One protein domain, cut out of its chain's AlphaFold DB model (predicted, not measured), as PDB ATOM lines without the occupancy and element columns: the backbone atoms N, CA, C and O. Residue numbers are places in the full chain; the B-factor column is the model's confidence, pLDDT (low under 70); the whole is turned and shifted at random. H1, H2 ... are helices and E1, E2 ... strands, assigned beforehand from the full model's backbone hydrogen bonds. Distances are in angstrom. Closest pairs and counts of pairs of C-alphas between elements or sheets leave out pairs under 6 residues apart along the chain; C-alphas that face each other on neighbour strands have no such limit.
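What this domain is: This is residues 44 to 181 of the 211 residues of an uncharacterized protein of Kordiimonas lacus (UniProt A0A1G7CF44). The body is one long, strongly twisted sheet of four strands, E5, E4, E7 and E9, with a second, broken layer over one of its faces. In that layer the small sheet E3, E2, E8 covers one end, with E8 close over E9, while the strand pair E1 and E6 stands off from the large sheet toward the other end; the short helix H1 lies over E5, and residues 148 to 168 make a long loop with no named element. The printed part has 138 residues with nine named strands and one named helix, in the order E1 E2 E3 E4 E5 H1 E6 E7 E8 E9, and the three sheets are antiparallel throughout. The class is mostly strand, though under half of the residues are in named elements. The whole is compact, with a radius of gyration of the C-alphas of 15.1 A and spans of 45 by 32 by 22 A.

Where its parts are: In the large sheet, E9, residues 169 to 180, is the longest strand at 35.8 A from first to last C-alpha; it ends at C-alpha 180, (33.740, 63.654, -29.844). E7, residues 123 to 133, is 32.9 A long. E4, residues 78 to 86, is 25.4 A long and begins at C-alpha 78, (55.965, 42.692, -43.032). E5, residues 91 to 99, is 22.3 A long and bends by 66 degrees at residue 95. H1 follows at residues 100 to 106, 10.3 A long. In the smaller sheets, E2 is residues 57 to 60, 9.9 A; E3 is residues 66 to 68, 6.9 A; E8 is residues 144 to 147, 10.1 A. E1, residues 48 to 50, is 6.5 A long and begins at C-alpha 48, (44.762, 64.265, -35.401); E6, residues 110 to 112, is 6.8 A long.

How they stand to each other: The large sheet runs E5 E4 E7 E9, with E5 and E9 as edge strands. E7 and E9 are antiparallel at 160 degrees, with N 127 and O 175 at 2.9 A within hydrogen-bond range. E4 and E7 are antiparallel at 157 degrees, with N 83 and O 128 at 2.9 A. E4 and E5 form a hairpin, with N 82 and O 96 at 2.8 A. H1 is on this sheet at a height of 5.8 A, over E5, and runs along the strands at 27 degrees to E5 on the local plane. The closest C-alphas of H1 and E4 are those of Gly 100 and Phe 78, 5.4 A apart. In H1, 1 of 3 O i to N i+4 pairs and 3 of 4 O i to N i+3 pairs are within hydrogen-bond range. The closest C-alphas of E8 and E9 are those of Ser 145 and Gly 171, 5.0 A apart. E2 is the inner strand between E3 and E8: N 59 and O 145 are 3.0 A apart, and in the hairpin of E2 and E3 N 58 and O 67 are 2.9 A apart. E1 and E6 are antiparallel at 154 degrees, with N 49 and O 111 at 2.8 A. E6 and E5 are only just apart, at 8.5 A.

The domain as a whole: The C-alphas of Ser 136 and Asp 181, the two farthest apart, are 46.3 A from each other, while those of Ala 44 and Asp 181, the first and last printed, are 5.6 A apart. The printed part has no cut. The link from E8 to E9, 21 residues, is long. The mean pLDDT of the printed part is 72.3; residues 55 to 67 and 135 to 170 are under 70.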
ATOM      1  N   ALA A  44      38.542  64.910 -30.569       85.62
ATOM      2  CA  ALA A  44      37.535  65.754 -31.193       85.62
ATOM      3  C   ALA A  44      37.577  65.608 -32.720       85.62
ATOM      4  O   ALA A  44      38.646  65.565 -33.334       85.62
ATOM      5  N   LEU A  45      36.404  65.588 -33.351       86.31
ATOM      6  CA  LEU A  45      36.290  65.535 -34.802       86.31
ATOM      7  C   LEU A  45      37.050  66.705 -35.449       86.31
ATOM      8  O   LEU A  45      36.804  67.874 -35.144       86.31
ATOM      9  N   GLY A  46      37.956  66.393 -36.375       83.56
ATOM     10  CA  GLY A  46      38.832  67.375 -37.020       83.56
ATOM     11  C   GLY A  46      40.252  67.425 -36.465       83.56
ATOM     12  O   GLY A  46      41.115  68.018 -37.118       83.56
ATOM     13  N   GLU A  47      40.516  66.788 -35.325       86.12
ATOM     14  CA  GLU A  47      41.859  66.657 -34.760       86.12
ATOM     15  C   GLU A  47      42.593  65.415 -35.287       86.12
ATOM     16  O   GLU A  47      42.017  64.530 -35.933       86.12
ATOM     17  N   ASP A  48      43.898  65.378 -35.036       86.00
ATOM     18  CA  ASP A  48      44.762  64.265 -35.401       86.00
ATOM     19  C   ASP A  48      44.803  63.228 -34.273       86.00
ATOM     20  O   ASP A  48      45.023  63.558 -33.109       86.00
ATOM     21  N   ILE A  49      44.646  61.957 -34.634       83.94
ATOM     22  CA  ILE A  49      44.854  60.813 -33.749       83.94
ATOM     23  C   ILE A  49      46.245  60.262 -34.010       83.94
ATOM     24  O   ILE A  49      46.604  59.967 -35.153       83.94
ATOM     25  N   GLN A  50      47.012  60.058 -32.945       86.06
ATOM     26  CA  GLN A  50      48.237  59.277 -33.009       86.06
ATOM     27  C   GLN A  50      47.909  57.809 -32.743       86.06
ATOM     28  O   GLN A  50      47.486  57.464 -31.645       86.06
ATOM     29  N   LEU A  51      48.112  56.960 -33.746       82.06
ATOM     30  CA  LEU A  51      47.991  55.514 -33.616       82.06
ATOM     31  C   LEU A  51      49.240  54.951 -32.936       82.06
ATOM     32  O   LEU A  51      50.353  55.385 -33.227       82.06
ATOM     33  N   ASP A  52      49.051  53.983 -32.044       79.38
ATOM     34  CA  ASP A  52      50.128  53.285 -31.349       79.38
ATOM     35  C   ASP A  52      50.024  51.772 -31.571       79.38
ATOM     36  O   ASP A  52      49.310  51.036 -30.888       79.38
ATOM     37  N   GLY A  53      50.767  51.310 -32.568       72.81
ATOM     38  CA  GLY A  53      51.043  49.909 -32.833       72.81
ATOM     39  C   GLY A  53      52.236  49.368 -32.040       72.81
ATOM     40  O   GLY A  53      52.413  48.154 -32.008       72.81
ATOM     41  N   CYS A  54      53.046  50.194 -31.364       74.06
ATOM     42  CA  CYS A  54      54.162  49.704 -30.541       74.06
ATOM     43  C   CYS A  54      53.688  48.957 -29.298       74.06
ATOM     44  O   CYS A  54      54.342  48.010 -28.854       74.06
ATOM     45  N   GLY A  55      52.531  49.343 -28.762       66.69
ATOM     46  CA  GLY A  55      51.868  48.603 -27.693       66.69
ATOM     47  C   GLY A  55      51.377  47.214 -28.114       66.69
ATOM     48  O   GLY A  55      50.914  46.456 -27.260       66.69
ATOM     49  N   THR A  56      51.473  46.856 -29.402       67.81
ATOM     50  CA  THR A  56      51.006  45.561 -29.882       67.81
ATOM     51  C   THR A  56      52.052  44.461 -29.735       67.81
ATOM     52  O   THR A  56      53.247  44.641 -29.986       67.81
ATOM     53  N   SER A  57      51.587  43.281 -29.333       67.44
ATOM     54  CA  SER A  57      52.407  42.070 -29.244       67.44
ATOM     55  C   SER A  57      52.129  41.141 -30.419       67.44
ATOM     56  O   SER A  57      50.961  40.887 -30.723       67.44
ATOM     57  N   ILE A  58      53.185  40.580 -31.009       64.94
ATOM     58  CA  ILE A  58      53.097  39.467 -31.954       64.94
ATOM     59  C   ILE A  58      53.291  38.156 -31.209       64.94
ATOM     60  O   ILE A  58      54.281  37.973 -30.498       64.94
ATOM     61  N   TRP A  59      52.371  37.222 -31.421       60.53
ATOM     62  CA  TRP A  59      52.473  35.865 -30.898       60.53
ATOM     63  C   TRP A  59      52.776  34.890 -32.021       60.53
ATOM     64  O   TRP A  59      52.056  34.855 -33.019       60.53
ATOM     65  N   ALA A  60      53.784  34.043 -31.814       55.22
ATOM     66  CA  ALA A  60      53.933  32.835 -32.613       55.22
ATOM     67  C   ALA A  60      52.854  31.813 -32.220       55.22
ATOM     68  O   ALA A  60      52.609  31.597 -31.031       55.22
ATOM     69  N   ALA A  61      52.269  31.124 -33.203       50.41
ATOM     70  CA  ALA A  61      51.270  30.061 -33.012       50.41
ATOM     71  C   ALA A  61      51.629  29.006 -31.953       50.41
ATOM     72  O   ALA A  61      50.757  28.461 -31.282       50.41
ATOM     73  N   SER A  62      52.923  28.713 -31.793       53.41
ATOM     74  CA  SER A  62      53.432  27.760 -30.803       53.41
ATOM     75  C   SER A  62      53.248  28.226 -29.355       53.41
ATOM     76  O   SER A  62      53.484  27.442 -28.440       53.41
ATOM     77  N   GLY A  63      52.864  29.488 -29.125       52.97
ATOM     78  CA  GLY A  63      52.698  30.088 -27.799       52.97
ATOM     79  C   GLY A  63      54.012  30.295 -27.041       52.97
ATOM     80  O   GLY A  63      53.996  30.662 -25.872       52.97
ATOM     81  N   THR A  64      55.154  30.043 -27.684       52.00
ATOM     82  CA  THR A  64      56.475  30.022 -27.037       52.00
ATOM     83  C   THR A  64      57.212  31.355 -27.089       52.00
ATOM     84  O   THR A  64      58.209  31.512 -26.391       52.00
ATOM     85  N   SER A  65      56.765  32.301 -27.913       57.81
ATOM     86  CA  SER A  65      57.433  33.592 -28.074       57.81
ATOM     87  C   SER A  65      56.437  34.710 -28.351       57.81
ATOM     88  O   SER A  65      55.651  34.635 -29.299       57.81
ATOM     89  N   THR A  66      56.542  35.751 -27.535       62.91
ATOM     90  CA  THR A  66      55.926  37.065 -27.710       62.91
ATOM     91  C   THR A  66      57.018  38.089 -27.931       62.91
ATOM     92  O   THR A  66      57.970  38.135 -27.152       62.91
ATOM     93  N   PHE A  67      56.874  38.922 -28.950       66.19
ATOM     94  CA  PHE A  67      57.757  40.063 -29.184       66.19
ATOM     95  C   PHE A  67      56.909  41.293 -29.496       66.19
ATOM     96  O   PHE A  67      55.824  41.175 -30.074       66.19
ATOM     97  N   SER A  68      57.362  42.465 -29.049       72.44
ATOM     98  CA  SER A  68      56.723  43.724 -29.427       72.44
ATOM     99  C   SER A  68      57.050  44.026 -30.884       72.44
ATOM    100  O   SER A  68      58.155  43.737 -31.350       72.44
ATOM    101  N   TRP A  69      56.109  44.648 -31.594       72.44
ATOM    102  CA  TRP A  69      56.383  45.166 -32.932       72.44
ATOM    103  C   TRP A  69      57.576  46.116 -32.940       72.44
ATOM    104  O   TRP A  69      58.395  46.025 -33.841       72.44
ATOM    105  N   CYS A  70      57.734  46.962 -31.921       79.00
ATOM    106  CA  CYS A  70      58.776  47.991 -31.914       79.00
ATOM    107  C   CYS A  70      60.167  47.492 -31.506       79.00
ATOM    108  O   CYS A  70      61.140  48.233 -31.644       79.00
ATOM    109  N   ASP A  71      60.282  46.225 -31.102       79.38
ATOM    110  CA  ASP A  71      61.575  45.557 -30.929       79.38
ATOM    111  C   ASP A  71      62.138  45.028 -32.265       79.38
ATOM    112  O   ASP A  71      63.303  44.631 -32.340       79.38
ATOM    113  N   ILE A  72      61.332  45.019 -33.335       77.25
ATOM    114  CA  ILE A  72      61.738  44.555 -34.664       77.25
ATOM    115  C   ILE A  72      62.534  45.659 -35.371       77.25
ATOM    116  O   ILE A  72      62.085  46.798 -35.507       77.25
ATOM    117  N   THR A  73      63.726  45.313 -35.856       79.56
ATOM    118  CA  THR A  73      64.623  46.248 -36.558       79.56
ATOM    119  C   THR A  73      64.591  46.113 -38.079       79.56
ATOM    120  O   THR A  73      65.056  47.013 -38.773       79.56
ATOM    121  N   ASP A  74      64.076  44.998 -38.600       81.62
ATOM    122  CA  ASP A  74      63.939  44.736 -40.034       81.62
ATOM    123  C   ASP A  74      62.509  44.290 -40.344       81.62
ATOM    124  O   ASP A  74      62.071  43.222 -39.908       81.62
ATOM    125  N   TYR A  75      61.797  45.129 -41.097       81.88
ATOM    126  CA  TYR A  75      60.405  44.900 -41.466       81.88
ATOM    127  C   TYR A  75      60.238  44.516 -42.939       81.88
ATOM    128  O   TYR A  75      59.117  44.551 -43.440       81.88
ATOM    129  N   ALA A  76      61.309  44.167 -43.662       83.25
ATOM    130  CA  ALA A  76      61.274  43.916 -45.107       83.25
ATOM    131  C   ALA A  76      60.156  42.954 -45.563       83.25
ATOM    132  O   ALA A  76      59.655  43.077 -46.679       83.25
ATOM    133  N   GLU A  77      59.746  42.035 -44.691       78.38
ATOM    134  CA  GLU A  77      58.798  40.951 -44.971       78.38
ATOM    135  C   GLU A  77      57.408  41.174 -44.351       78.38
ATOM    136  O   GLU A  77      56.541  40.296 -44.448       78.38
ATOM    137  N   PHE A  78      57.199  42.331 -43.718       80.00
ATOM    138  CA  PHE A  78      55.965  42.692 -43.032       80.00
ATOM    139  C   PHE A  78      55.110  43.625 -43.894       80.00
ATOM    140  O   PHE A  78      55.614  44.510 -44.596       80.00
ATOM    141  N   SER A  79      53.797  43.468 -43.790       86.81
ATOM    142  CA  SER A  79      52.809  44.461 -44.204       86.81
ATOM    143  C   SER A  79      51.921  44.812 -43.015       86.81
ATOM    144  O   SER A  79      51.672  43.983 -42.140       86.81
ATOM    145  N   LEU A  80      51.482  46.064 -42.958       86.25
ATOM    146  CA  LEU A  80      50.670  46.599 -41.875       86.25
ATOM    147  C   LEU A  80      49.592  47.502 -42.462       86.25
ATOM    148  O   LEU A  80      49.898  48.391 -43.254       86.25
ATOM    149  N   SER A  81      48.345  47.303 -42.056       89.31
ATOM    150  CA  SER A  81      47.208  48.089 -42.522       89.31
ATOM    151  C   SER A  81      46.299  48.481 -41.368       89.31
ATOM    152  O   SER A  81      45.780  47.630 -40.647       89.31
ATOM    153  N   TRP A  82      46.050  49.780 -41.247       89.12
ATOM    154  CA  TRP A  82      45.056  50.327 -40.338       89.12
ATOM    155  C   TRP A  82      43.720  50.483 -41.052       89.12
ATOM    156  O   TRP A  82      43.636  51.043 -42.152       89.12
ATOM    157  N   SER A  83      42.671  49.979 -40.418       89.06
ATOM    158  CA  SER A  83      41.316  49.979 -40.958       89.06
ATOM    159  C   SER A  83      40.322  50.492 -39.932       89.06
ATOM    160  O   SER A  83      40.569  50.428 -38.735       89.06
ATOM    161  N   VAL A  84      39.180  50.986 -40.391       88.50
ATOM    162  CA  VAL A  84      38.052  51.348 -39.530       88.50
ATOM    163  C   VAL A  84      36.816  50.566 -39.948       88.50
ATOM    164  O   VAL A  84      36.606  50.313 -41.138       88.50
ATOM    165  N   TRP A  85      36.018  50.139 -38.975       86.19
ATOM    166  CA  TRP A  85      34.757  49.459 -39.229       86.19
ATOM    167  C   TRP A  85      33.704  50.454 -39.706       86.19
ATOM    168  O   TRP A  85      33.415  51.445 -39.033       86.19
ATOM    169  N   ASN A  86      33.114  50.170 -40.860       81.56
ATOM    170  CA  ASN A  86      32.016  50.932 -41.420       81.56
ATOM    171  C   ASN A  86      30.696  50.199 -41.144       81.56
ATOM    172  O   ASN A  86      30.452  49.113 -41.670       81.56
ATOM    173  N   TRP A  87      29.844  50.815 -40.323       76.69
ATOM    174  CA  TRP A  87      28.540  50.274 -39.937       76.69
ATOM    175  C   TRP A  87      27.489  50.329 -41.050       76.69
ATOM    176  O   TRP A  87      26.563  49.519 -41.041       76.69
ATOM    177  N   ASP A  88      27.635  51.228 -42.023       75.69
ATOM    178  CA  ASP A  88      26.704  51.340 -43.149       75.69
ATOM    179  C   ASP A  88      26.931  50.211 -44.157       75.69
ATOM    180  O   ASP A  88      25.985  49.611 -44.669       75.69
ATOM    181  N   THR A  89      28.200  49.892 -44.425       80.31
ATOM    182  CA  THR A  89      28.594  48.844 -45.378       80.31
ATOM    183  C   THR A  89      28.903  47.503 -44.721       80.31
ATOM    184  O   THR A  89      29.158  46.537 -45.440       80.31
ATOM    185  N   TRP A  90      28.879  47.430 -43.384       79.69
ATOM    186  CA  TRP A  90      29.269  46.253 -42.596       79.69
ATOM    187  C   TRP A  90      30.636  45.701 -43.021       79.69
ATOM    188  O   TRP A  90      30.821  44.495 -43.197       79.69
ATOM    189  N   SER A  91      31.596  46.600 -43.248       83.75
ATOM    190  CA  SER A  91      32.908  46.245 -43.786       83.75
ATOM    191  C   SER A  91      34.035  47.073 -43.181       83.75
ATOM    192  O   SER A  91      33.850  48.209 -42.750       83.75
ATOM    193  N   TRP A  92      35.243  46.511 -43.188       85.69
ATOM    194  CA  TRP A  92      36.459  47.244 -42.848       85.69
ATOM    195  C   TRP A  92      36.909  48.106 -44.027       85.69
ATOM    196  O   TRP A  92      37.016  47.625 -45.155       85.69
ATOM    197  N   THR A  93      37.195  49.379 -43.761       88.06
ATOM    198  CA  THR A  93      37.788  50.308 -44.728       88.06
ATOM    199  C   THR A  93      39.212  50.622 -44.304       88.06
ATOM    200  O   THR A  93      39.431  51.208 -43.245       88.06
ATOM    201  N   THR A  94      40.188  50.233 -45.121       90.31
ATOM    202  CA  THR A  94      41.600  50.540 -44.878       90.31
ATOM    203  C   THR A  94      41.887  51.997 -45.211       90.31
ATOM    204  O   THR A  94      41.592  52.448 -46.318       90.31
ATOM    205  N   PHE A  95      42.475  52.728 -44.267       87.94
ATOM    206  CA  PHE A  95      42.820  54.143 -44.439       87.94
ATOM    207  C   PHE A  95      44.333  54.402 -44.418       87.94
ATOM    208  O   PHE A  95      44.768  55.463 -44.855       87.94
ATOM    209  N   ALA A  96      45.145  53.445 -43.958       89.38
ATOM    210  CA  ALA A  96      46.599  53.516 -44.062       89.38
ATOM    211  C   ALA A  96      47.198  52.120 -44.258       89.38
ATOM    212  O   ALA A  96      46.774  51.171 -43.602       89.38
ATOM    213  N   SER A  97      48.199  52.008 -45.133       92.25
ATOM    214  CA  SER A  97      48.916  50.759 -45.401       92.25
ATOM    215  C   SER A  97      50.409  51.009 -45.548       92.25
ATOM    216  O   SER A  97      50.833  51.967 -46.195       92.25
ATOM    217  N   PHE A  98      51.197  50.105 -44.983       92.56
ATOM    218  CA  PHE A  98      52.649  50.142 -44.929       92.56
ATOM    219  C   PHE A  98      53.194  48.761 -45.287       92.56
ATOM    220  O   PHE A  98      52.565  47.737 -45.026       92.56
ATOM    221  N   SER A  99      54.364  48.724 -45.917       91.44
ATOM    222  CA  SER A  99      55.020  47.467 -46.293       91.44
ATOM    223  C   SER A  99      56.536  47.592 -46.277       91.44
ATOM    224  O   SER A  99      57.098  48.682 -46.463       91.44
ATOM    225  N   GLY A 100      57.211  46.476 -46.024       88.44
ATOM    226  CA  GLY A 100      58.656  46.456 -45.872       88.44
ATOM    227  C   GLY A 100      59.112  47.369 -44.730       88.44
ATOM    228  O   GLY A 100      58.393  47.617 -43.764       88.44
ATOM    229  N   ASN A 101      60.278  47.991 -44.883       89.25
ATOM    230  CA  ASN A 101      60.854  48.863 -43.852       89.25
ATOM    231  C   ASN A 101      60.050  50.143 -43.544       89.25
ATOM    232  O   ASN A 101      60.376  50.842 -42.588       89.25
ATOM    233  N   SER A 102      58.980  50.440 -44.292       90.75
ATOM    234  CA  SER A 102      58.040  51.514 -43.934       90.75
ATOM    235  C   SER A 102      57.081  51.136 -42.797       90.75
ATOM    236  O   SER A 102      56.494  52.023 -42.177       90.75
ATOM    237  N   VAL A 103      56.947  49.846 -42.467       86.94
ATOM    238  CA  VAL A 103      56.086  49.365 -41.372       86.94
ATOM    239  C   VAL A 103      56.475  49.981 -40.033       86.94
ATOM    240  O   VAL A 103      55.587  50.394 -39.297       86.94
ATOM    241  N   GLY A 104      57.772  50.163 -39.758       83.88
ATOM    242  CA  GLY A 104      58.232  50.834 -38.538       83.88
ATOM    243  C   GLY A 104      57.627  52.233 -38.355       83.88
ATOM    244  O   GLY A 104      57.214  52.586 -37.258       83.88
ATOM    245  N   SER A 105      57.484  53.007 -39.439       85.56
ATOM    246  CA  SER A 105      56.791  54.306 -39.399       85.56
ATOM    247  C   SER A 105      55.264  54.191 -39.314       85.56
ATOM    248  O   SER A 105      54.607  55.090 -38.798       85.56
ATOM    249  N   GLY A 106      54.699  53.082 -39.794       83.06
ATOM    250  CA  GLY A 106      53.266  52.795 -39.739       83.06
ATOM    251  C   GLY A 106      52.756  52.397 -38.355       83.06
ATOM    252  O   GLY A 106      51.561  52.528 -38.087       83.06
ATOM    253  N   LEU A 107      53.650  51.957 -37.466       80.00
ATOM    254  CA  LEU A 107      53.328  51.653 -36.070       80.00
ATOM    255  C   LEU A 107      52.996  52.908 -35.258       80.00
ATOM    256  O   LEU A 107      52.291  52.799 -34.268       80.00
ATOM    257  N   THR A 108      53.449  54.091 -35.671       82.75
ATOM    258  CA  THR A 108      53.154  55.364 -34.989       82.75
ATOM    259  C   THR A 108      52.508  56.372 -35.937       82.75
ATOM    260  O   THR A 108      52.899  57.541 -35.985       82.75
ATOM    261  N   ALA A 109      51.591  55.901 -36.783       81.56
ATOM    262  CA  ALA A 109      50.965  56.725 -37.809       81.56
ATOM    263  C   ALA A 109      50.037  57.790 -37.201       81.56
ATOM    264  O   ALA A 109      49.345  57.542 -36.218       81.56
ATOM    265  N   VAL A 110      49.989  58.969 -37.823       85.56
ATOM    266  CA  VAL A 110      49.062  60.048 -37.456       85.56
ATOM    267  C   VAL A 110      47.943  60.112 -38.489       85.56
ATOM    268  O   VAL A 110      48.209  60.105 -39.692       85.56
ATOM    269  N   VAL A 111      46.696  60.162 -38.023       84.75
ATOM    270  CA  VAL A 111      45.499  60.141 -38.869       84.75
ATOM    271  C   VAL A 111      44.585  61.293 -38.501       84.75
ATOM    272  O   VAL A 111      44.196  61.437 -37.349       84.75
ATOM    273  N   ASN A 112      44.201  62.087 -39.496       86.81
ATOM    274  CA  ASN A 112      43.258  63.179 -39.303       86.81
ATOM    275  C   ASN A 112      41.813  62.654 -39.250       86.81
ATOM    276  O   ASN A 112      41.425  61.840 -40.090       86.81
ATOM    277  N   THR A 113      41.008  63.150 -38.307       86.31
ATOM    278  CA  THR A 113      39.568  62.827 -38.166       86.31
ATOM    279  C   THR A 113      38.638  63.849 -38.816       86.31
ATOM    280  O   THR A 113      37.429  63.828 -38.620       86.31
ATOM    281  N   GLY A 114      39.184  64.787 -39.580       82.75
ATOM    282  CA  GLY A 114      38.435  65.853 -40.225       82.75
ATOM    283  C   GLY A 114      37.828  65.466 -41.567       82.75
ATOM    284  O   GLY A 114      37.599  64.301 -41.897       82.75
ATOM    285  N   VAL A 115      37.549  66.494 -42.366       81.94
ATOM    286  CA  VAL A 115      36.910  66.353 -43.679       81.94
ATOM    287  C   VAL A 115      37.758  65.472 -44.599       81.94
ATOM    288  O   VAL A 115      38.939  65.731 -44.809       81.94
ATOM    289  N   GLY A 116      37.124  64.462 -45.197       81.12
ATOM    290  CA  GLY A 116      37.793  63.502 -46.079       81.12
ATOM    291  C   GLY A 116      38.414  62.311 -45.347       81.12
ATOM    292  O   GLY A 116      38.947  61.420 -46.006       81.12
ATOM    293  N   SER A 117      38.315  62.267 -44.017       86.44
ATOM    294  CA  SER A 117      38.602  61.074 -43.225       86.44
ATOM    295  C   SER A 117      37.419  60.090 -43.262       86.44
ATOM    296  O   SER A 117      36.306  60.470 -43.643       86.44
ATOM    297  N   PRO A 118      37.616  58.821 -42.858       84.06
ATOM    298  CA  PRO A 118      36.505  57.885 -42.706       84.06
ATOM    299  C   PRO A 118      35.642  58.169 -41.458       84.06
ATOM    300  O   PRO A 118      34.640  57.492 -41.238       84.06
ATOM    301  N   PHE A 119      36.010  59.170 -40.655       86.06
ATOM    302  CA  PHE A 119      35.293  59.613 -39.469       86.06
ATOM    303  C   PHE A 119      34.380  60.782 -39.854       86.06
ATOM    304  O   PHE A 119      34.787  61.939 -39.905       86.06
ATOM    305  N   THR A 120      33.145  60.469 -40.233       83.50
ATOM    306  CA  THR A 120      32.200  61.449 -40.795       83.50
ATOM    307  C   THR A 120      31.368  62.181 -39.742       83.50
ATOM    308  O   THR A 120      30.795  63.227 -40.045       83.50
ATOM    309  N   SER A 121      31.291  61.653 -38.522       83.62
ATOM    310  CA  SER A 121      30.508  62.208 -37.416       83.62
ATOM    311  C   SER A 121      31.134  61.854 -36.069       83.62
ATOM    312  O   SER A 121      31.922  60.919 -35.981       83.62
ATOM    313  N   ALA A 122      30.744  62.555 -35.006       83.25
ATOM    314  CA  ALA A 122      31.035  62.107 -33.649       83.25
ATOM    315  C   ALA A 122      30.356  60.753 -33.368       83.25
ATOM    316  O   ALA A 122      29.257  60.476 -33.861       83.25
ATOM    317  N   GLY A 123      31.013  59.898 -32.592       81.44
ATOM    318  CA  GLY A 123      30.530  58.564 -32.260       81.44
ATOM    319  C   GLY A 123      31.640  57.586 -31.884       81.44
ATOM    320  O   GLY A 123      32.812  57.939 -31.772       81.44
ATOM    321  N   VAL A 124      31.251  56.324 -31.690       82.62
ATOM    322  CA  VAL A 124      32.185  55.230 -31.400       82.62
ATOM    323  C   VAL A 124      32.521  54.492 -32.691       82.62
ATOM    324  O   VAL A 124      31.647  53.902 -33.332       82.62
ATOM    325  N   TYR A 125      33.799  54.495 -33.042       82.69
ATOM    326  CA  TYR A 125      34.364  53.767 -34.171       82.69
ATOM    327  C   TYR A 125      35.176  52.574 -33.674       82.69
ATOM    328  O   TYR A 125      35.655  52.565 -32.544       82.69
ATOM    329  N   TYR A 126      35.361  51.571 -34.528       85.06
ATOM    330  CA  TYR A 126      36.294  50.478 -34.257       85.06
ATOM    331  C   TYR A 126      37.452  50.590 -35.226       85.06
ATOM    332  O   TYR A 126      37.243  50.541 -36.438       85.06
ATOM    333  N   ILE A 127      38.657  50.753 -34.695       84.50
ATOM    334  CA  ILE A 127      39.890  50.796 -35.474       84.50
ATOM    335  C   ILE A 127      40.604  49.458 -35.348       84.50
ATOM    336  O   ILE A 127      40.758  48.918 -34.258       84.50
ATOM    337  N   GLY A 128      41.002  48.908 -36.485       84.00
ATOM    338  CA  GLY A 128      41.638  47.611 -36.604       84.00
ATOM    339  C   GLY A 128      43.047  47.728 -37.154       84.00
ATOM    340  O   GLY A 128      43.312  48.542 -38.041       84.00
ATOM    341  N   LEU A 129      43.930  46.876 -36.653       82.94
ATOM    342  CA  LEU A 129      45.279  46.681 -37.148       82.94
ATOM    343  C   LEU A 129      45.373  45.289 -37.765       82.94
ATOM    344  O   LEU A 129      45.307  44.281 -37.063       82.94
ATOM    345  N   LEU A 130      45.536  45.246 -39.083       82.06
ATOM    346  CA  LEU A 130      45.924  44.049 -39.814       82.06
ATOM    347  C   LEU A 130      47.435  44.065 -39.972       82.06
ATOM    348  O   LEU A 130      48.000  45.085 -40.370       82.06
ATOM    349  N   ALA A 131      48.078  42.930 -39.753       77.38
ATOM    350  CA  ALA A 131      49.433  42.760 -40.223       77.38
ATOM    351  C   ALA A 131      49.679  41.376 -40.803       77.38
ATOM    352  O   ALA A 131      49.091  40.377 -40.378       77.38
ATOM    353  N   GLU A 132      50.565  41.335 -41.786       77.56
ATOM    354  CA  GLU A 132      50.914  40.128 -42.513       77.56
ATOM    355  C   GLU A 132      52.433  39.966 -42.554       77.56
ATOM    356  O   GLU A 132      53.184  40.940 -42.592       77.56
ATOM    357  N   VAL A 133      52.885  38.716 -42.539       75.00
ATOM    358  CA  VAL A 133      54.299  38.337 -42.578       75.00
ATOM    359  C   VAL A 133      54.470  37.280 -43.656       75.00
ATOM    360  O   VAL A 133      53.808  36.243 -43.622       75.00
ATOM    361  N   THR A 134      55.346  37.542 -44.623       70.50
ATOM    362  CA  THR A 134      55.461  36.756 -45.871       70.50
ATOM    363  C   THR A 134      56.609  35.740 -45.887       70.50
ATOM    364  O   THR A 134      56.840  35.092 -46.904       70.50
ATOM    365  N   SER A 135      57.355  35.586 -44.789       61.41
ATOM    366  CA  SER A 135      58.619  34.841 -44.794       61.41
ATOM    367  C   SER A 135      58.747  33.748 -43.746       61.41
ATOM    368  O   SER A 135      58.110  33.754 -42.697       61.41
ATOM    369  N   SER A 136      59.670  32.839 -44.062       53.66
ATOM    370  CA  SER A 136      60.147  31.725 -43.244       53.66
ATOM    371  C   SER A 136      61.216  32.100 -42.207       53.66
ATOM    372  O   SER A 136      61.491  31.286 -41.322       53.66
ATOM    373  N   GLN A 137      61.840  33.288 -42.306       50.72
ATOM    374  CA  GLN A 137      62.923  33.703 -41.395       50.72
ATOM    375  C   GLN A 137      62.429  33.844 -39.960       50.72
ATOM    376  O   GLN A 137      63.016  33.293 -39.026       50.72
ATOM    377  N   TYR A 138      61.300  34.522 -39.797       54.28
ATOM    378  CA  TYR A 138      60.552  34.474 -38.563       54.28
ATOM    379  C   TYR A 138      59.763  33.167 -38.598       54.28
ATOM    380  O   TYR A 138      58.681  33.098 -39.170       54.28
ATOM    381  N   SER A 139      60.314  32.106 -37.996       50.44
ATOM    382  CA  SER A 139      59.597  30.847 -37.718       50.44
ATOM    383  C   SER A 139      58.512  31.051 -36.651       50.44
ATOM    384  O   SER A 139      58.385  30.292 -35.690       50.44
ATOM    385  N   LEU A 140      57.722  32.110 -36.816       52.22
ATOM    386  CA  LEU A 140      56.388  32.221 -36.275       52.22
ATOM    387  C   LEU A 140      55.688  31.020 -36.874       52.22
ATOM    388  O   LEU A 140      55.706  30.833 -38.092       52.22
ATOM    389  N   GLY A 141      55.170  30.132 -36.029       47.69
ATOM    390  CA  GLY A 141      54.330  29.049 -36.520       47.69
ATOM    391  C   GLY A 141      53.211  29.600 -37.413       47.69
ATOM    392  O   GLY A 141      53.077  30.803 -37.596       47.69
ATOM    393  N   LYS A 142      52.377  28.714 -37.946       49.75
ATOM    394  CA  LYS A 142      51.334  29.022 -38.943       49.75
ATOM    395  C   LYS A 142      50.322  30.133 -38.570       49.75
ATOM    396  O   LYS A 142      49.425  30.401 -39.345       49.75
ATOM    397  N   ASP A 143      50.455  30.787 -37.423       52.41
ATOM    398  CA  ASP A 143      49.568  31.818 -36.917       52.41
ATOM    399  C   ASP A 143      50.383  32.965 -36.291       52.41
ATOM    400  O   ASP A 143      51.271  32.743 -35.459       52.41
ATOM    401  N   VAL A 144      50.042  34.198 -36.677       55.06
ATOM    402  CA  VAL A 144      50.521  35.462 -36.099       55.06
ATOM    403  C   VAL A 144      49.332  36.101 -35.392       55.06
ATOM    404  O   VAL A 144      48.375  36.501 -36.045       55.06
ATOM    405  N   SER A 145      49.356  36.188 -34.059       60.28
ATOM    406  CA  SER A 145      48.334  36.952 -33.321       60.28
ATOM    407  C   SER A 145      48.843  38.359 -33.069       60.28
ATOM    408  O   SER A 145      49.967  38.513 -32.597       60.28
ATOM    409  N   ILE A 146      48.000  39.353 -33.321       62.53
ATOM    410  CA  ILE A 146      48.222  40.743 -32.918       62.53
ATOM    411  C   ILE A 146      47.312  41.012 -31.726       62.53
ATOM    412  O   ILE A 146      46.230  40.432 -31.628       62.53
ATOM    413  N   THR A 147      47.771  41.836 -30.794       64.50
ATOM    414  CA  THR A 147      46.930  42.339 -29.707       64.50
ATOM    415  C   THR A 147      47.128  43.836 -29.617       64.50
ATOM    416  O   THR A 147      48.235  44.261 -29.310       64.50
ATOM    417  N   LEU A 148      46.101  44.624 -29.924       61.28
ATOM    418  CA  LEU A 148      46.096  46.065 -29.696       61.28
ATOM    419  C   LEU A 148      45.928  46.349 -28.201       61.28
ATOM    420  O   LEU A 148      45.242  45.593 -27.506       61.28
ATOM    421  N   PRO A 149      46.523  47.429 -27.672       55.75
ATOM    422  CA  PRO A 149      46.281  47.809 -26.288       55.75
ATOM    423  C   PRO A 149      44.783  48.100 -26.082       55.75
ATOM    424  O   PRO A 149      44.207  48.918 -26.790       55.75
ATOM    425  N   GLY A 150      44.154  47.374 -25.152       53.56
ATOM    426  CA  GLY A 150      42.700  47.367 -24.908       53.56
ATOM    427  C   GLY A 150      41.820  46.810 -26.015       53.56
ATOM    428  O   GLY A 150      40.596  46.914 -25.935       53.56
ATOM    429  N   GLY A 151      42.423  46.177 -27.018       51.22
ATOM    430  CA  GLY A 151      41.695  45.300 -27.918       51.22
ATOM    431  C   GLY A 151      41.042  44.160 -27.137       51.22
ATOM    432  O   GLY A 151      41.572  43.661 -26.134       51.22
ATOM    433  N   LEU A 152      39.864  43.738 -27.588       49.28
ATOM    434  CA  LEU A 152      39.233  42.540 -27.052       49.28
ATOM    435  C   LEU A 152      40.053  41.331 -27.509       49.28
ATOM    436  O   LEU A 152      40.130  41.031 -28.698       49.28
ATOM    437  N   ILE A 153      40.657  40.614 -26.559       40.44
ATOM    438  CA  ILE A 153      41.421  39.399 -26.859       40.44
ATOM    439  C   ILE A 153      40.536  38.407 -27.629       40.44
ATOM    440  O   ILE A 153      39.597  37.850 -27.069       40.44
ATOM    441  N   ARG A 154      40.959  38.126 -28.870       46.00
ATOM    442  CA  ARG A 154      40.575  37.019 -29.764       46.00
ATOM    443  C   ARG A 154      39.085  36.906 -30.113       46.00
ATOM    444  O   ARG A 154      38.234  36.631 -29.277       46.00
ATOM    445  N   TYR A 155      38.826  36.819 -31.415       34.16
ATOM    446  CA  TYR A 155      37.876  35.836 -31.934       34.16
ATOM    447  C   TYR A 155      38.603  34.482 -32.071       34.16
ATOM    448  O   TYR A 155      39.321  34.257 -33.042       34.16
ATOM    449  N   PRO A 156      38.469  33.523 -31.140       35.25
ATOM    450  CA  PRO A 156      38.762  32.135 -31.450       35.25
ATOM    451  C   PRO A 156      37.517  31.555 -32.139       35.25
ATOM    452  O   PRO A 156      36.691  30.918 -31.494       35.25
ATOM    453  N   GLY A 157      37.350  31.812 -33.441       32.62
ATOM    454  CA  GLY A 157      36.364  31.083 -34.259       32.62
ATOM    455  C   GLY A 157      35.217  31.876 -34.892       32.62
ATOM    456  O   GLY A 157      34.127  31.333 -35.030       32.62
ATOM    457  N   GLY A 158      35.436  33.116 -35.324       29.23
ATOM    458  CA  GLY A 158      34.453  33.851 -36.129       29.23
ATOM    459  C   GLY A 158      35.155  34.858 -37.025       29.23
ATOM    460  O   GLY A 158      35.449  35.961 -36.594       29.23
ATOM    461  N   ASP A 159      35.517  34.416 -38.228       36.34
ATOM    462  CA  ASP A 159      36.064  35.202 -39.346       36.34
ATOM    463  C   ASP A 159      37.247  36.158 -39.072       36.34
ATOM    464  O   ASP A 159      37.585  36.999 -39.899       36.34
ATOM    465  N   SER A 160      37.987  35.948 -37.984       40.97
ATOM    466  CA  SER A 160      39.391  36.343 -37.832       40.97
ATOM    467  C   SER A 160      40.281  35.257 -38.445       40.97
ATOM    468  O   SER A 160      40.866  34.435 -37.730       40.97
ATOM    469  N   SER A 161      40.317  35.158 -39.774       39.34
ATOM    470  CA  SER A 161      41.117  34.123 -40.424       39.34
ATOM    471  C   SER A 161      42.610  34.416 -40.228       39.34
ATOM    472  O   SER A 161      43.244  35.148 -40.985       39.34
ATOM    473  N   LEU A 162      43.190  33.783 -39.206       48.81
ATOM    474  CA  LEU A 162      44.575  33.320 -39.223       48.81
ATOM    475  C   LEU A 162      44.683  32.363 -40.422       48.81
ATOM    476  O   LEU A 162      44.548  31.149 -40.303       48.81
ATOM    477  N   SER A 163      44.739  32.924 -41.627       44.62
ATOM    478  CA  SER A 163      44.793  32.149 -42.855       44.62
ATOM    479  C   SER A 163      46.251  31.965 -43.211       44.62
ATOM    480  O   SER A 163      46.832  32.794 -43.905       44.62
ATOM    481  N   TYR A 164      46.828  30.859 -42.756       47.59
ATOM    482  CA  TYR A 164      48.052  30.348 -43.348       47.59
ATOM    483  C   TYR A 164      47.732  29.748 -44.714       47.59
ATOM    484  O   TYR A 164      47.231  28.627 -44.815       47.59
ATOM    485  N   ASP A 165      48.031  30.489 -45.776       53.03
ATOM    486  CA  ASP A 165      47.874  30.013 -47.156       53.03
ATOM    487  C   ASP A 165      49.022  29.091 -47.619       53.03
ATOM    488  O   ASP A 165      48.990  28.570 -48.733       53.03
ATOM    489  N   GLY A 166      50.026  28.858 -46.765       53.31
ATOM    490  CA  GLY A 166      51.254  28.142 -47.120       53.31
ATOM    491  C   GLY A 166      52.492  29.036 -47.214       53.31
ATOM    492  O   GLY A 166      53.600  28.497 -47.195       53.31
ATOM    493  N   SER A 167      52.309  30.359 -47.276       58.91
ATOM    494  CA  SER A 167      53.364  31.363 -47.489       58.91
ATOM    495  C   SER A 167      53.233  32.630 -46.639       58.91
ATOM    496  O   SER A 167      54.246  33.255 -46.345       58.91
ATOM    497  N   THR A 168      52.020  32.992 -46.214       64.88
ATOM    498  CA  THR A 168      51.753  34.239 -45.488       64.88
ATOM    499  C   THR A 168      51.065  33.951 -44.162       64.88
ATOM    500  O   THR A 168      50.040  33.271 -44.127       64.88
ATOM    501  N   ASN A 169      51.593  34.503 -43.070       68.12
ATOM    502  CA  ASN A 169      50.906  34.557 -41.782       68.12
ATOM    503  C   ASN A 169      50.183  35.901 -41.658       68.12
ATOM    504  O   ASN A 169      50.771  36.934 -41.969       68.12
ATOM    505  N   ARG A 170      48.935  35.909 -41.185       69.44
ATOM    506  CA  ARG A 170      48.133  37.133 -41.020       69.44
ATOM    507  C   ARG A 170      47.545  37.197 -39.622       69.44
ATOM    508  O   ARG A 170      47.079  36.173 -39.135       69.44
ATOM    509  N   GLY A 171      47.540  38.381 -39.021       70.12
ATOM    510  CA  GLY A 171      46.895  38.666 -37.743       70.12
ATOM    511  C   GLY A 171      46.080  39.949 -37.824       70.12
ATOM    512  O   GLY A 171      46.489  40.898 -38.487       70.12
ATOM    513  N   PHE A 172      44.930  39.979 -37.157       75.06
ATOM    514  CA  PHE A 172      44.058  41.147 -37.094       75.06
ATOM    515  C   PHE A 172      43.530  41.318 -35.675       75.06
ATOM    516  O   PHE A 172      43.099  40.339 -35.064       75.06
ATOM    517  N   ASP A 173      43.544  42.548 -35.178       76.25
ATOM    518  CA  ASP A 173      42.888  42.923 -33.929       76.25
ATOM    519  C   ASP A 173      42.271  44.316 -34.049       76.25
ATOM    520  O   ASP A 173      42.644  45.076 -34.945       76.25
ATOM    521  N   TYR A 174      41.334  44.664 -33.171       77.88
ATOM    522  CA  TYR A 174      40.685  45.971 -33.176       77.88
ATOM    523  C   TYR A 174      40.368  46.488 -31.774       77.88
ATOM    524  O   TYR A 174      40.162  45.726 -30.830       77.88
ATOM    525  N   THR A 175      40.286  47.810 -31.653       78.06
ATOM    526  CA  THR A 175      39.852  48.500 -30.436       78.06
ATOM    527  C   THR A 175      38.843  49.603 -30.754       78.06
ATOM    528  O   THR A 175      38.726  50.055 -31.898       78.06
ATOM    529  N   ALA A 176      38.072  50.004 -29.745       80.50
ATOM    530  CA  ALA A 176      37.137  51.109 -29.845       80.50
ATOM    531  C   ALA A 176      37.876  52.454 -29.762       80.50
ATOM    532  O   ALA A 176      38.814  52.634 -28.988       80.50
ATOM    533  N   LEU A 177      37.406  53.409 -30.550       81.12
ATOM    534  CA  LEU A 177      37.863  54.787 -30.594       81.12
ATOM    535  C   LEU A 177      36.641  55.689 -30.449       81.12
ATOM    536  O   LEU A 177      35.675  55.560 -31.204       81.12
ATOM    537  N   VAL A 178      36.688  56.603 -29.486       84.25
ATOM    538  CA  VAL A 178      35.629  57.590 -29.272       84.25
ATOM    539  C   VAL A 178      36.016  58.879 -29.980       84.25
ATOM    540  O   VAL A 178      37.085  59.431 -29.724       84.25
ATOM    541  N   ILE A 179      35.146  59.339 -30.876       83.44
ATOM    542  CA  ILE A 179      35.281  60.627 -31.546       83.44
ATOM    543  C   ILE A 179      34.201  61.556 -31.022       83.44
ATOM    544  O   ILE A 179      33.012  61.297 -31.210       83.44
ATOM    545  N   ASP A 180      34.628  62.632 -30.378       85.44
ATOM    546  CA  ASP A 180      33.740  63.654 -29.844       85.44
ATOM    547  C   ASP A 180      33.391  64.688 -30.917       85.44
ATOM    548  O   ASP A 180      34.049  64.803 -31.956       85.44
ATOM    549  N   ASP A 181      32.343  65.470 -30.667       82.38
ATOM    550  CA  ASP A 181      32.023  66.609 -31.518       82.38
ATOM    551  C   ASP A 181      33.226  67.552 -31.633       82.38
ATOM    552  O   ASP A 181      33.981  67.759 -30.678       82.38
TER     553      ASP A 181